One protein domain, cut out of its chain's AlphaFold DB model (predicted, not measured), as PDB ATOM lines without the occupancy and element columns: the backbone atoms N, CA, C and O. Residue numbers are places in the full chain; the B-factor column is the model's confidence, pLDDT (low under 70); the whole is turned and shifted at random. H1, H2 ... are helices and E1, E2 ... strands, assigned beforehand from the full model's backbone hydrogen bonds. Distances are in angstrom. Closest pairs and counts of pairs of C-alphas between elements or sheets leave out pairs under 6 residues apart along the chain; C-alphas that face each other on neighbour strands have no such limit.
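AT A GLANCE: This is residues 4 to 88 of the 91 residues of the protein "LAGLIDADG_2 domain-containing protein" of Thermococci archaeon (UniProt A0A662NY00). A small three-stranded sheet, E1, E5 and E2, has H1 packed along one face; beyond one end of it the hairpin E3 and E4 makes an arm, with residues 40 to 45 sticking out. Beyond the other end lie H2 and H3, loosely placed at a steep tilt. The 85 printed residues hold named elements in the order E1 H1 E2 E3 E4 E5 H2 H3, class mixed; the sheet is antiparallel, order E1 - E5 - E2. The whole is loose, radius of gyration of the C-alphas 15.5 A, spanning 41 by 28 by 20 A.

IN THESE COORDINATES: Find E5, residues 52 to 57, 16.7 A long, between E1, residues 4 to 7, and E2, residues 28 to 33, 15.3 A. E1 begins at C-alpha 4 (-11.248, -13.215, -24.151). H1, residues 10 to 22, runs 18.7 A from C-alpha 10 (-2.822, -3.532, -18.616). Look next for E3, residues 38 to 41, E4, residues 44 to 47, and H2, residues 60 to 69. H3, residues 75 to 86, runs 16.4 A to C-alpha 86 (-22.205, -21.405, -38.524).

HOW THE PARTS SIT: Across E1 and E5, antiparallel, find N 5 and O 55 at 3.0 A; across E5 and E2, antiparallel, N 54 and O 30 at 2.8 A. H1 is on this sheet, over E5 and along the strands, at a height of 9.6 A over the sheet; its closest C-alphas to E5 are Leu 13 and Leu 55, 6.3 A. E1, H1 and E2 form a split strand-helix-strand unit, E5 between its parallel strands, with a right-handed crossover. In the hairpin E3 and E4, N 39 and O 46 are 2.8 A apart. H2 and H3 are close but not clearly touching, closest C-alphas Ala 64 and Leu 85, 7.0 A, opposite ways at a steep tilt of 48 degrees. In H1, H2 and H3 every O i to N i+4 pair is within hydrogen-bond range.

THE WHOLE: The farthest C-alphas, Asp 22 and Gly 43, are 43.9 A apart. The printed part has no cut, its links are tight, and no printed residue is under 70 in pLDDT.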
ATOM      1  N   LYS A   4     -11.865 -13.719 -25.377       96.81
ATOM      2  CA  LYS A   4     -11.248 -13.215 -24.151       96.81
ATOM      3  C   LYS A   4      -9.741 -13.408 -24.205       96.81
ATOM      4  O   LYS A   4      -9.282 -14.483 -24.599       96.81
ATOM      5  N   SER A   5      -9.014 -12.407 -23.735       96.69
ATOM      6  CA  SER A   5      -7.603 -12.501 -23.366       96.69
ATOM      7  C   SER A   5      -7.435 -11.944 -21.957       96.69
ATOM      8  O   SER A   5      -8.100 -10.968 -21.618       96.69
ATOM      9  N   ILE A   6      -6.599 -12.574 -21.133       97.19
ATOM     10  CA  ILE A   6      -6.345 -12.146 -19.752       97.19
ATOM     11  C   ILE A   6      -4.851 -11.896 -19.599       97.19
ATOM     12  O   ILE A   6      -4.053 -12.751 -19.985       97.19
ATOM     13  N   ASN A   7      -4.486 -10.751 -19.029       97.62
ATOM     14  CA  ASN A   7      -3.102 -10.388 -18.744       97.62
ATOM     15  C   ASN A   7      -3.029  -9.538 -17.462       97.62
ATOM     16  O   ASN A   7      -3.999  -8.860 -17.124       97.62
ATOM     17  N   CYS A   8      -1.912  -9.595 -16.741       97.00
ATOM     18  CA  CYS A   8      -1.626  -8.669 -15.644       97.00
ATOM     19  C   CYS A   8      -1.068  -7.327 -16.148       97.00
ATOM     20  O   CYS A   8      -1.234  -6.314 -15.478       97.00
ATOM     21  N   ASP A   9      -0.464  -7.301 -17.339       97.25
ATOM     22  CA  ASP A   9      -0.020  -6.063 -17.976       97.25
ATOM     23  C   ASP A   9      -1.192  -5.379 -18.696       97.25
ATOM     24  O   ASP A   9      -1.626  -5.801 -19.775       97.25
ATOM     25  N   LEU A  10      -1.725  -4.327 -18.069       97.44
ATOM     26  CA  LEU A  10      -2.822  -3.532 -18.616       97.44
ATOM     27  C   LEU A  10      -2.421  -2.817 -19.913       97.44
ATOM     28  O   LEU A  10      -3.225  -2.776 -20.843       97.44
ATOM     29  N   SER A  11      -1.180  -2.331 -20.011       97.94
ATOM     30  CA  SER A  11      -0.719  -1.546 -21.163       97.94
ATOM     31  C   SER A  11      -0.745  -2.364 -22.457       97.94
ATOM     32  O   SER A  11      -1.148  -1.874 -23.513       97.94
ATOM     33  N   VAL A  12      -0.424  -3.658 -22.364       98.19
ATOM     34  CA  VAL A  12      -0.524  -4.597 -23.487       98.19
ATOM     35  C   VAL A  12      -1.975  -4.748 -23.945       98.19
ATOM     36  O   VAL A  12      -2.245  -4.771 -25.145       98.19
ATOM     37  N   LEU A  13      -2.927  -4.840 -23.012       98.25
ATOM     38  CA  LEU A  13      -4.343  -4.967 -23.364       98.25
ATOM     39  C   LEU A  13      -4.917  -3.669 -23.933       98.25
ATOM     40  O   LEU A  13      -5.724  -3.738 -24.858       98.25
ATOM     41  N   GLU A  14      -4.507  -2.514 -23.412       98.44
ATOM     42  CA  GLU A  14      -4.876  -1.195 -23.937       98.44
ATOM     43  C   GLU A  14      -4.367  -1.012 -25.365       98.44
ATOM     44  O   GLU A  14      -5.140  -0.640 -26.249       98.44
ATOM     45  N   PHE A  15      -3.112  -1.382 -25.625       98.44
ATOM     46  CA  PHE A  15      -2.552  -1.377 -26.972       98.44
ATOM     47  C   PHE A  15      -3.337  -2.296 -27.916       98.44
ATOM     48  O   PHE A  15      -3.738  -1.879 -29.003       98.44
ATOM     49  N   CYS A  16      -3.644  -3.527 -27.494       98.12
ATOM     50  CA  CYS A  16      -4.501  -4.416 -28.280       98.12
ATOM     51  C   CYS A  16      -5.902  -3.831 -28.510       98.12
ATOM     52  O   CYS A  16      -6.465  -4.032 -29.581       98.12
ATOM     53  N   ASN A  17      -6.476  -3.127 -27.533       98.25
ATOM     54  CA  ASN A  17      -7.793  -2.508 -27.669       98.25
ATOM     55  C   ASN A  17      -7.799  -1.419 -28.753       98.25
ATOM     56  O   ASN A  17      -8.735  -1.388 -29.545       98.25
ATOM     57  N   ILE A  18      -6.745  -0.601 -28.828       98.38
ATOM     58  CA  ILE A  18      -6.564   0.408 -29.886       98.38
ATOM     59  C   ILE A  18      -6.474  -0.268 -31.262       98.38
ATOM     60  O   ILE A  18      -7.225   0.074 -32.167       98.38
ATOM     61  N   LEU A  19      -5.633  -1.299 -31.403       98.25
ATOM     62  CA  LEU A  19      -5.501  -2.025 -32.674       98.25
ATOM     63  C   LEU A  19      -6.816  -2.680 -33.126       98.25
ATOM     64  O   LEU A  19      -7.111  -2.755 -34.319       98.25
ATOM     65  N   LEU A  20      -7.612  -3.188 -32.183       98.25
ATOM     66  CA  LEU A  20      -8.933  -3.734 -32.487       98.25
ATOM     67  C   LEU A  20      -9.902  -2.633 -32.925       98.25
ATOM     68  O   LEU A  20     -10.667  -2.848 -33.867       98.25
ATOM     69  N   GLU A  21      -9.856  -1.462 -32.293       97.75
ATOM     70  CA  GLU A  21     -10.671  -0.306 -32.664       97.75
ATOM     71  C   GLU A  21     -10.359   0.194 -34.081       97.75
ATOM     72  O   GLU A  21     -11.297   0.395 -34.853       97.75
ATOM     73  N   ASP A  22      -9.085   0.255 -34.475       97.88
ATOM     74  CA  ASP A  22      -8.664   0.597 -35.844       97.88
ATOM     75  C   ASP A  22      -9.242  -0.380 -36.885       97.88
ATOM     76  O   ASP A  22      -9.639  -0.013 -37.995       97.88
ATOM     77  N   LEU A  23      -9.389  -1.649 -36.501       97.62
ATOM     78  CA  LEU A  23     -10.044  -2.678 -37.309       97.62
ATOM     79  C   LEU A  23     -11.578  -2.644 -37.193       97.62
ATOM     80  O   LEU A  23     -12.265  -3.479 -37.783       97.62
ATOM     81  N   ASN A  24     -12.154  -1.663 -36.499       97.69
ATOM     82  CA  ASN A  24     -13.566  -1.553 -36.117       97.69
ATOM     83  C   ASN A  24     -14.109  -2.819 -35.427       97.69
ATOM     84  O   ASN A  24     -15.229  -3.273 -35.690       97.69
ATOM     85  N   ILE A  25     -13.302  -3.425 -34.563       98.31
ATOM     86  CA  ILE A  25     -13.674  -4.541 -33.698       98.31
ATOM     87  C   ILE A  25     -13.840  -3.977 -32.292       98.31
ATOM     88  O   ILE A  25     -12.879  -3.578 -31.646       98.31
ATOM     89  N   HIS A  26     -15.071  -3.959 -31.786       98.00
ATOM     90  CA  HIS A  26     -15.321  -3.422 -30.458       98.00
ATOM     91  C   HIS A  26     -14.898  -4.414 -29.371       98.00
ATOM     92  O   HIS A  26     -15.432  -5.528 -29.280       98.00
ATOM     93  N   SER A  27     -14.018  -3.961 -28.486       98.25
ATOM     94  CA  SER A  27     -13.620  -4.659 -27.268       98.25
ATOM     95  C   SER A  27     -13.773  -3.780 -26.032       98.25
ATOM     96  O   SER A  27     -13.955  -2.566 -26.113       98.25
ATOM     97  N   ARG A  28     -13.759  -4.420 -24.860       98.06
ATOM     98  CA  ARG A  28     -13.712  -3.747 -23.558       98.06
ATOM     99  C   ARG A  28     -12.735  -4.448 -22.630       98.06
ATOM    100  O   ARG A  28     -12.649  -5.676 -22.658       98.06
ATOM    101  N   ILE A  29     -12.051  -3.664 -21.804       98.44
ATOM    102  CA  ILE A  29     -11.161  -4.152 -20.751       98.44
ATOM    103  C   ILE A  29     -11.894  -4.095 -19.410       98.44
ATOM    104  O   ILE A  29     -12.607  -3.135 -19.121       98.44
ATOM    105  N   TYR A  30     -11.723  -5.131 -18.595       97.62
ATOM    106  CA  TYR A  30     -12.306  -5.240 -17.260       97.62
ATOM    107  C   TYR A  30     -11.262  -5.733 -16.265       97.62
ATOM    108  O   TYR A  30     -10.457  -6.595 -16.609       97.62
ATOM    109  N   LEU A  31     -11.330  -5.284 -15.011       97.44
ATOM    110  CA  LEU A  31     -10.623  -5.959 -13.923       97.44
ATOM    111  C   LEU A  31     -11.279  -7.329 -13.691       97.44
ATOM    112  O   LEU A  31     -12.437  -7.417 -13.288       97.44
ATOM    113  N   SER A  32     -10.552  -8.401 -13.994       95.81
ATOM    114  CA  SER A  32     -11.019  -9.786 -13.879       95.81
ATOM    115  C   SER A  32     -10.774 -10.352 -12.485       95.81
ATOM    116  O   SER A  32     -11.627 -11.045 -11.929       95.81
ATOM    117  N   ARG A  33      -9.593 -10.082 -11.923       94.88
ATOM    118  CA  ARG A  33      -9.180 -10.551 -10.595       94.88
ATOM    119  C   ARG A  33      -8.364  -9.458  -9.943       94.88
ATOM    120  O   ARG A  33      -7.491  -8.899 -10.596       94.88
ATOM    121  N   LYS A  34      -8.654  -9.183  -8.678       96.38
ATOM    122  CA  LYS A  34      -7.938  -8.169  -7.918       96.38
ATOM    123  C   LYS A  34      -6.747  -8.788  -7.190       96.38
ATOM    124  O   LYS A  34      -6.869  -9.904  -6.669       96.38
ATOM    125  N   GLU A  35      -5.644  -8.066  -7.113       95.81
ATOM    126  CA  GLU A  35      -4.526  -8.361  -6.226       95.81
ATOM    127  C   GLU A  35      -5.017  -8.599  -4.789       95.81
ATOM    128  O   GLU A  35      -5.997  -8.004  -4.329       95.81
ATOM    129  N   GLY A  36      -4.379  -9.541  -4.096       95.56
ATOM    130  CA  GLY A  36      -4.743  -9.963  -2.744       95.56
ATOM    131  C   GLY A  36      -5.992 -10.845  -2.671       95.56
ATOM    132  O   GLY A  36      -6.328 -11.344  -1.600       95.56
ATOM    133  N   THR A  37      -6.689 -11.098  -3.786       95.94
ATOM    134  CA  THR A  37      -7.828 -12.027  -3.771       95.94
ATOM    135  C   THR A  37      -7.328 -13.446  -3.498       95.94
ATOM    136  O   THR A  37      -6.591 -14.020  -4.307       95.94
ATOM    137  N   SER A  38      -7.764 -14.035  -2.381       95.75
ATOM    138  CA  SER A  38      -7.456 -15.425  -2.054       95.75
ATOM    139  C   SER A  38      -8.232 -16.393  -2.949       95.75
ATOM    140  O   SER A  38      -9.445 -16.280  -3.126       95.75
ATOM    141  N   VAL A  39      -7.544 -17.404  -3.472       93.62
ATOM    142  CA  VAL A  39      -8.120 -18.478  -4.286       93.62
ATOM    143  C   VAL A  39      -7.634 -19.839  -3.818       93.62
ATOM    144  O   VAL A  39      -6.528 -19.984  -3.305       93.62
ATOM    145  N   ILE A  40      -8.462 -20.862  -4.012       95.62
ATOM    146  CA  ILE A  40      -8.080 -22.247  -3.740       95.62
ATOM    147  C   ILE A  40      -7.761 -22.917  -5.072       95.62
ATOM    148  O   ILE A  40      -8.638 -23.086  -5.917       95.62
ATOM    149  N   ILE A  41      -6.506 -23.319  -5.256       92.50
ATOM    150  CA  ILE A  41      -6.057 -24.059  -6.435       92.50
ATOM    151  C   ILE A  41      -5.599 -25.429  -5.952       92.50
ATOM    152  O   ILE A  41      -4.644 -25.546  -5.187       92.50
ATOM    153  N   ARG A  42      -6.307 -26.481  -6.386       94.31
ATOM    154  CA  ARG A  42      -6.009 -27.880  -6.018       94.31
ATOM    155  C   ARG A  42      -5.884 -28.082  -4.494       94.31
ATOM    156  O   ARG A  42      -4.935 -28.695  -4.019       94.31
ATOM    157  N   GLY A  43      -6.825 -27.517  -3.732       95.12
ATOM    158  CA  GLY A  43      -6.896 -27.645  -2.269       95.12
ATOM    159  C   GLY A  43      -5.926 -26.760  -1.476       95.12
ATOM    160  O   GLY A  43      -6.024 -26.708  -0.255       95.12
ATOM    161  N   LYS A  44      -5.022 -26.030  -2.140       96.25
ATOM    162  CA  LYS A  44      -4.102 -25.083  -1.494       96.25
ATOM    163  C   LYS A  44      -4.587 -23.647  -1.684       96.25
ATOM    164  O   LYS A  44      -5.075 -23.301  -2.761       96.25
ATOM    165  N   ARG A  45      -4.460 -22.823  -0.639       96.25
ATOM    166  CA  ARG A  45      -4.769 -21.389  -0.692       96.25
ATOM    167  C   ARG A  45      -3.597 -20.637  -1.321       96.25
ATOM    168  O   ARG A  45      -2.455 -20.834  -0.922       96.25
ATOM    169  N   TYR A  46      -3.916 -19.776  -2.273       95.00
ATOM    170  CA  TYR A  46      -3.013 -18.839  -2.925       95.00
ATOM    171  C   TYR A  46      -3.640 -17.452  -2.912       95.00
ATOM    172  O   TYR A  46      -4.852 -17.322  -2.746       95.00
ATOM    173  N   GLU A  47      -2.828 -16.434  -3.144       95.88
ATOM    174  CA  GLU A  47      -3.274 -15.059  -3.336       95.88
ATOM    175  C   GLU A  47      -2.683 -14.540  -4.640       95.88
ATOM    176  O   GLU A  47      -1.548 -14.870  -4.991       95.88
ATOM    177  N   TYR A  48      -3.469 -13.773  -5.392       93.56
ATOM    178  CA  TYR A  48      -2.931 -13.100  -6.567       93.56
ATOM    179  C   TYR A  48      -2.013 -11.966  -6.136       93.56
ATOM    180  O   TYR A  48      -2.417 -11.110  -5.357       93.56
ATOM    181  N   THR A  49      -0.804 -11.945  -6.683       94.81
ATOM    182  CA  THR A  49       0.189 -10.896  -6.417       94.81
ATOM    183  C   THR A  49       0.017  -9.668  -7.305       94.81
ATOM    184  O   THR A  49       0.722  -8.691  -7.114       94.81
ATOM    185  N   HIS A  50      -0.885  -9.727  -8.288       95.44
ATOM    186  CA  HIS A  50      -1.178  -8.637  -9.215       95.44
ATOM    187  C   HIS A  50      -2.656  -8.655  -9.603       95.44
ATOM    188  O   HIS A  50      -3.308  -9.706  -9.578       95.44
ATOM    189  N   ASP A  51      -3.152  -7.498 -10.029       97.50
ATOM    190  CA  ASP A  51      -4.408  -7.395 -10.757       97.50
ATOM    191  C   ASP A  51      -4.310  -8.144 -12.096       97.50
ATOM    192  O   ASP A  51      -3.286  -8.138 -12.781       97.50
ATOM    193  N   PHE A  52      -5.401  -8.796 -12.487       96.88
ATOM    194  CA  PHE A  52      -5.565  -9.386 -13.811       96.88
ATOM    195  C   PHE A  52      -6.689  -8.676 -14.537       96.88
ATOM    196  O   PHE A  52      -7.812  -8.592 -14.034       96.88
ATOM    197  N   TYR A  53      -6.417  -8.271 -15.766       98.31
ATOM    198  CA  TYR A  53      -7.352  -7.589 -16.641       98.31
ATOM    199  C   TYR A  53      -7.801  -8.531 -17.762       98.31
ATOM    200  O   TYR A  53      -7.026  -9.347 -18.257       98.31
ATOM    201  N   GLU A  54      -9.072  -8.451 -18.151       98.12
ATOM    202  CA  GLU A  54      -9.664  -9.199 -19.262       98.12
ATOM    203  C   GLU A  54     -10.017  -8.237 -20.396       98.12
ATOM    204  O   GLU A  54     -10.884  -7.383 -20.223       98.12
ATOM    205  N   LEU A  55      -9.415  -8.429 -21.571       98.50
ATOM    206  CA  LEU A  55      -9.872  -7.840 -22.827       98.50
ATOM    207  C   LEU A  55     -10.924  -8.760 -23.449       98.50
ATOM    208  O   LEU A  55     -10.661  -9.946 -23.689       98.50
ATOM    209  N   ARG A  56     -12.113  -8.223 -23.725       98.38
ATOM    210  CA  ARG A  56     -13.265  -8.999 -24.186       98.38
ATOM    211  C   ARG A  56     -13.893  -8.426 -25.449       98.38
ATOM    212  O   ARG A  56     -14.329  -7.278 -25.461       98.38
ATOM    213  N   ILE A  57     -14.059  -9.280 -26.458       98.19
ATOM    214  CA  ILE A  57     -14.899  -9.032 -27.639       98.19
ATOM    215  C   ILE A  57     -16.183  -9.842 -27.457       98.19
ATOM    216  O   ILE A  57     -16.145 -11.069 -27.333       98.19
ATOM    217  N   TYR A  58     -17.326  -9.165 -27.392       94.50
ATOM    218  CA  TYR A  58     -18.612  -9.803 -27.078       94.50
ATOM    219  C   TYR A  58     -19.745  -9.448 -28.044       94.50
ATOM    220  O   TYR A  58     -20.734 -10.178 -28.093       94.50
ATOM    221  N   ARG A  59     -19.623  -8.349 -28.803       93.94
ATOM    222  CA  ARG A  59     -20.596  -7.990 -29.842       93.94
ATOM    223  C   ARG A  59     -20.471  -8.969 -30.997       93.94
ATOM    224  O   ARG A  59     -19.351  -9.287 -31.401       93.94
ATOM    225  N   LYS A  60     -21.597  -9.463 -31.510       92.31
ATOM    226  CA  LYS A  60     -21.573 -10.550 -32.492       92.31
ATOM    227  C   LYS A  60     -20.869 -10.122 -33.782       92.31
ATOM    228  O   LYS A  60     -20.051 -10.874 -34.299       92.31
ATOM    229  N   GLU A  61     -21.103  -8.890 -34.227       94.06
ATOM    230  CA  GLU A  61     -20.495  -8.296 -35.421       94.06
ATOM    231  C   GLU A  61     -18.973  -8.203 -35.270       94.06
ATOM    232  O   GLU A  61     -18.226  -8.541 -36.180       94.06
ATOM    233  N   SER A  62     -18.497  -7.808 -34.087       96.75
ATOM    234  CA  SER A  62     -17.064  -7.735 -33.785       96.75
ATOM    235  C   SER A  62     -16.418  -9.119 -33.675       96.75
ATOM    236  O   SER A  62     -15.273  -9.282 -34.080       96.75
ATOM    237  N   VAL A  63     -17.138 -10.133 -33.175       95.75
ATOM    238  CA  VAL A  63     -16.660 -11.529 -33.176       95.75
ATOM    239  C   VAL A  63     -16.535 -12.065 -34.604       95.75
ATOM    240  O   VAL A  63     -15.515 -12.670 -34.927       95.75
ATOM    241  N   ALA A  64     -17.531 -11.816 -35.458       94.00
ATOM    242  CA  ALA A  64     -17.476 -12.190 -36.871       94.00
ATOM    243  C   ALA A  64     -16.337 -11.458 -37.596       94.00
ATOM    244  O   ALA A  64     -15.535 -12.083 -38.284       94.00
ATOM    245  N   LYS A  65     -16.187 -10.148 -37.361       95.94
ATOM    246  CA  LYS A  65     -15.102  -9.361 -37.950       95.94
ATOM    247  C   LYS A  65     -13.728  -9.856 -37.506       95.94
ATOM    248  O   LYS A  65     -12.865 -10.041 -38.352       95.94
ATOM    249  N   PHE A  66     -13.555 -10.161 -36.218       97.19
ATOM    250  CA  PHE A  66     -12.329 -10.777 -35.712       97.19
ATOM    251  C   PHE A  66     -12.004 -12.080 -36.445       97.19
ATOM    252  O   PHE A  66     -10.852 -12.285 -36.812       97.19
ATOM    253  N   ALA A  67     -12.994 -12.948 -36.672       95.00
ATOM    254  CA  ALA A  67     -12.788 -14.210 -37.380       95.00
ATOM    255  C   ALA A  67     -12.259 -14.005 -38.806       95.00
ATOM    256  O   ALA A  67     -11.377 -14.745 -39.230       95.00
ATOM    257  N   LEU A  68     -12.770 -12.987 -39.505       93.56
ATOM    258  CA  LEU A  68     -12.409 -12.674 -40.886       93.56
ATOM    259  C   LEU A  68     -11.062 -11.950 -41.011       93.56
ATOM    260  O   LEU A  68     -10.296 -12.246 -41.921       93.56
ATOM    261  N   SER A  69     -10.777 -10.983 -40.134       95.31
ATOM    262  CA  SER A  69      -9.621 -10.092 -40.294       95.31
ATOM    263  C   SER A  69      -8.375 -10.519 -39.520       95.31
ATOM    264  O   SER A  69      -7.281 -10.087 -39.865       95.31
ATOM    265  N   ILE A  70      -8.524 -11.311 -38.453       96.00
ATOM    266  CA  ILE A  70      -7.411 -11.728 -37.582       96.00
ATOM    267  C   ILE A  70      -7.403 -13.249 -37.425       96.00
ATOM    268  O   ILE A  70      -6.407 -13.912 -37.708       96.00
ATOM    269  N   GLY A  71      -8.520 -13.807 -36.965       95.00
ATOM    270  CA  GLY A  71      -8.668 -15.225 -36.684       95.00
ATOM    271  C   GLY A  71      -7.807 -15.710 -35.515       95.00
ATOM    272  O   GLY A  71      -7.096 -14.968 -34.836       95.00
ATOM    273  N   PHE A  72      -7.896 -17.008 -35.241       96.31
ATOM    274  CA  PHE A  72      -6.947 -17.681 -34.360       96.31
ATOM    275  C   PHE A  72      -5.899 -18.394 -35.201       96.31
ATOM    276  O   PHE A  72      -6.221 -18.895 -36.266       96.31
ATOM    277  N   THR A  73      -4.675 -18.526 -34.696       95.62
ATOM    278  CA  THR A  73      -3.656 -19.403 -35.300       95.62
ATOM    279  C   THR A  73      -3.759 -20.845 -34.794       95.62
ATOM    280  O   THR A  73      -3.406 -21.784 -35.494       95.62
ATOM    281  N   ILE A  74      -4.274 -21.046 -33.575       95.69
ATOM    282  CA  ILE A  74      -4.447 -22.372 -32.967       95.69
ATOM    283  C   ILE A  74      -5.713 -23.037 -33.521       95.69
ATOM    284  O   ILE A  74      -6.818 -22.570 -33.232       95.69
ATOM    285  N   GLN A  75      -5.555 -24.176 -34.201       96.06
ATOM    286  CA  GLN A  75      -6.629 -24.920 -34.877       96.06
ATOM    287  C   GLN A  75      -7.875 -25.144 -34.007       96.06
ATOM    288  O   GLN A  75      -8.968 -24.717 -34.360       96.06
ATOM    289  N   ARG A  76      -7.720 -25.698 -32.798       96.81
ATOM    290  CA  ARG A  76      -8.851 -25.935 -31.878       96.81
ATOM    291  C   ARG A  76      -9.686 -24.673 -31.598       96.81
ATOM    292  O   ARG A  76     -10.881 -24.756 -31.319       96.81
ATOM    293  N   LYS A  77      -9.058 -23.490 -31.586       95.00
ATOM    294  CA  LYS A  77      -9.770 -22.216 -31.390       95.00
ATOM    295  C   LYS A  77     -10.442 -21.743 -32.680       95.00
ATOM    296  O   LYS A  77     -11.532 -21.185 -32.580       95.00
ATOM    297  N   GLN A  78      -9.823 -21.975 -33.840       95.31
ATOM    298  CA  GLN A  78     -10.435 -21.727 -35.149       95.31
ATOM    299  C   GLN A  78     -11.725 -22.539 -35.293       95.31
ATOM    300  O   GLN A  78     -12.780 -21.954 -35.493       95.31
ATOM    301  N   GLU A  79     -11.666 -23.854 -35.066       95.50
ATOM    302  CA  GLU A  79     -12.820 -24.761 -35.170       95.50
ATOM    303  C   GLU A  79     -13.975 -24.320 -34.265       95.50
ATOM    304  O   GLU A  79     -15.120 -24.224 -34.696       95.50
ATOM    305  N   LYS A  80     -13.674 -23.972 -33.008       94.50
ATOM    306  CA  LYS A  80     -14.695 -23.504 -32.063       94.50
ATOM    307  C   LYS A  80     -15.328 -22.175 -32.482       94.50
ATOM    308  O   LYS A  80     -16.510 -21.956 -32.224       94.50
ATOM    309  N   LEU A  81     -14.538 -21.271 -33.062       94.06
ATOM    310  CA  LEU A  81     -15.045 -20.005 -33.585       94.06
ATOM    311  C   LEU A  81     -15.920 -20.249 -34.818       94.06
ATOM    312  O   LEU A  81     -17.019 -19.712 -34.875       94.06
ATOM    313  N   GLN A  82     -15.481 -21.115 -35.728       92.88
ATOM    314  CA  GLN A  82     -16.213 -21.478 -36.938       92.88
ATOM    315  C   GLN A  82     -17.576 -22.107 -36.615       92.88
ATOM    316  O   GLN A  82     -18.601 -21.604 -37.063       92.88
ATOM    317  N   GLN A  83     -17.613 -23.106 -35.727       92.94
ATOM    318  CA  GLN A  83     -18.865 -23.717 -35.257       92.94
ATOM    319  C   GLN A  83     -19.830 -22.687 -34.658       92.94
ATOM    320  O   GLN A  83     -21.046 -22.771 -34.832       92.94
ATOM    321  N   PHE A  84     -19.300 -21.703 -33.924       90.69
ATOM    322  CA  PHE A  84     -20.124 -20.632 -33.378       90.69
ATOM    323  C   PHE A  84     -20.715 -19.744 -34.480       90.69
ATOM    324  O   PHE A  84     -21.884 -19.376 -34.370       90.69
ATOM    325  N   LEU A  85     -19.943 -19.402 -35.512       90.44
ATOM    326  CA  LEU A  85     -20.404 -18.568 -36.627       90.44
ATOM    327  C   LEU A  85     -21.475 -19.279 -37.461       90.44
ATOM    328  O   LEU A  85     -22.528 -18.691 -37.712       90.44
ATOM    329  N   GLU A  86     -21.258 -20.556 -37.785       90.75
ATOM    330  CA  GLU A  86     -22.205 -21.405 -38.524       90.75
ATOM    331  C   GLU A  86     -23.544 -21.530 -37.791       90.75
ATOM    332  O   GLU A  86     -24.608 -21.314 -38.372       90.75
ATOM    333  N   ALA A  87     -23.506 -21.784 -36.479       88.06
ATOM    334  CA  ALA A  87     -24.708 -21.899 -35.655       88.06
ATOM    335  C   ALA A  87     -25.510 -20.590 -35.528       88.06
ATOM    336  O   ALA A  87     -26.643 -20.613 -35.049       88.06
ATOM    337  N   HIS A  88     -24.933 -19.445 -35.906       80.81
ATOM    338  CA  HIS A  88     -25.562 -18.127 -35.785       80.81
ATOM    339  C   HIS A  88     -25.738 -17.421 -37.139       80.81
ATOM    340  O   HIS A  88     -25.960 -16.211 -37.160       80.81
TER     341      HIS A  88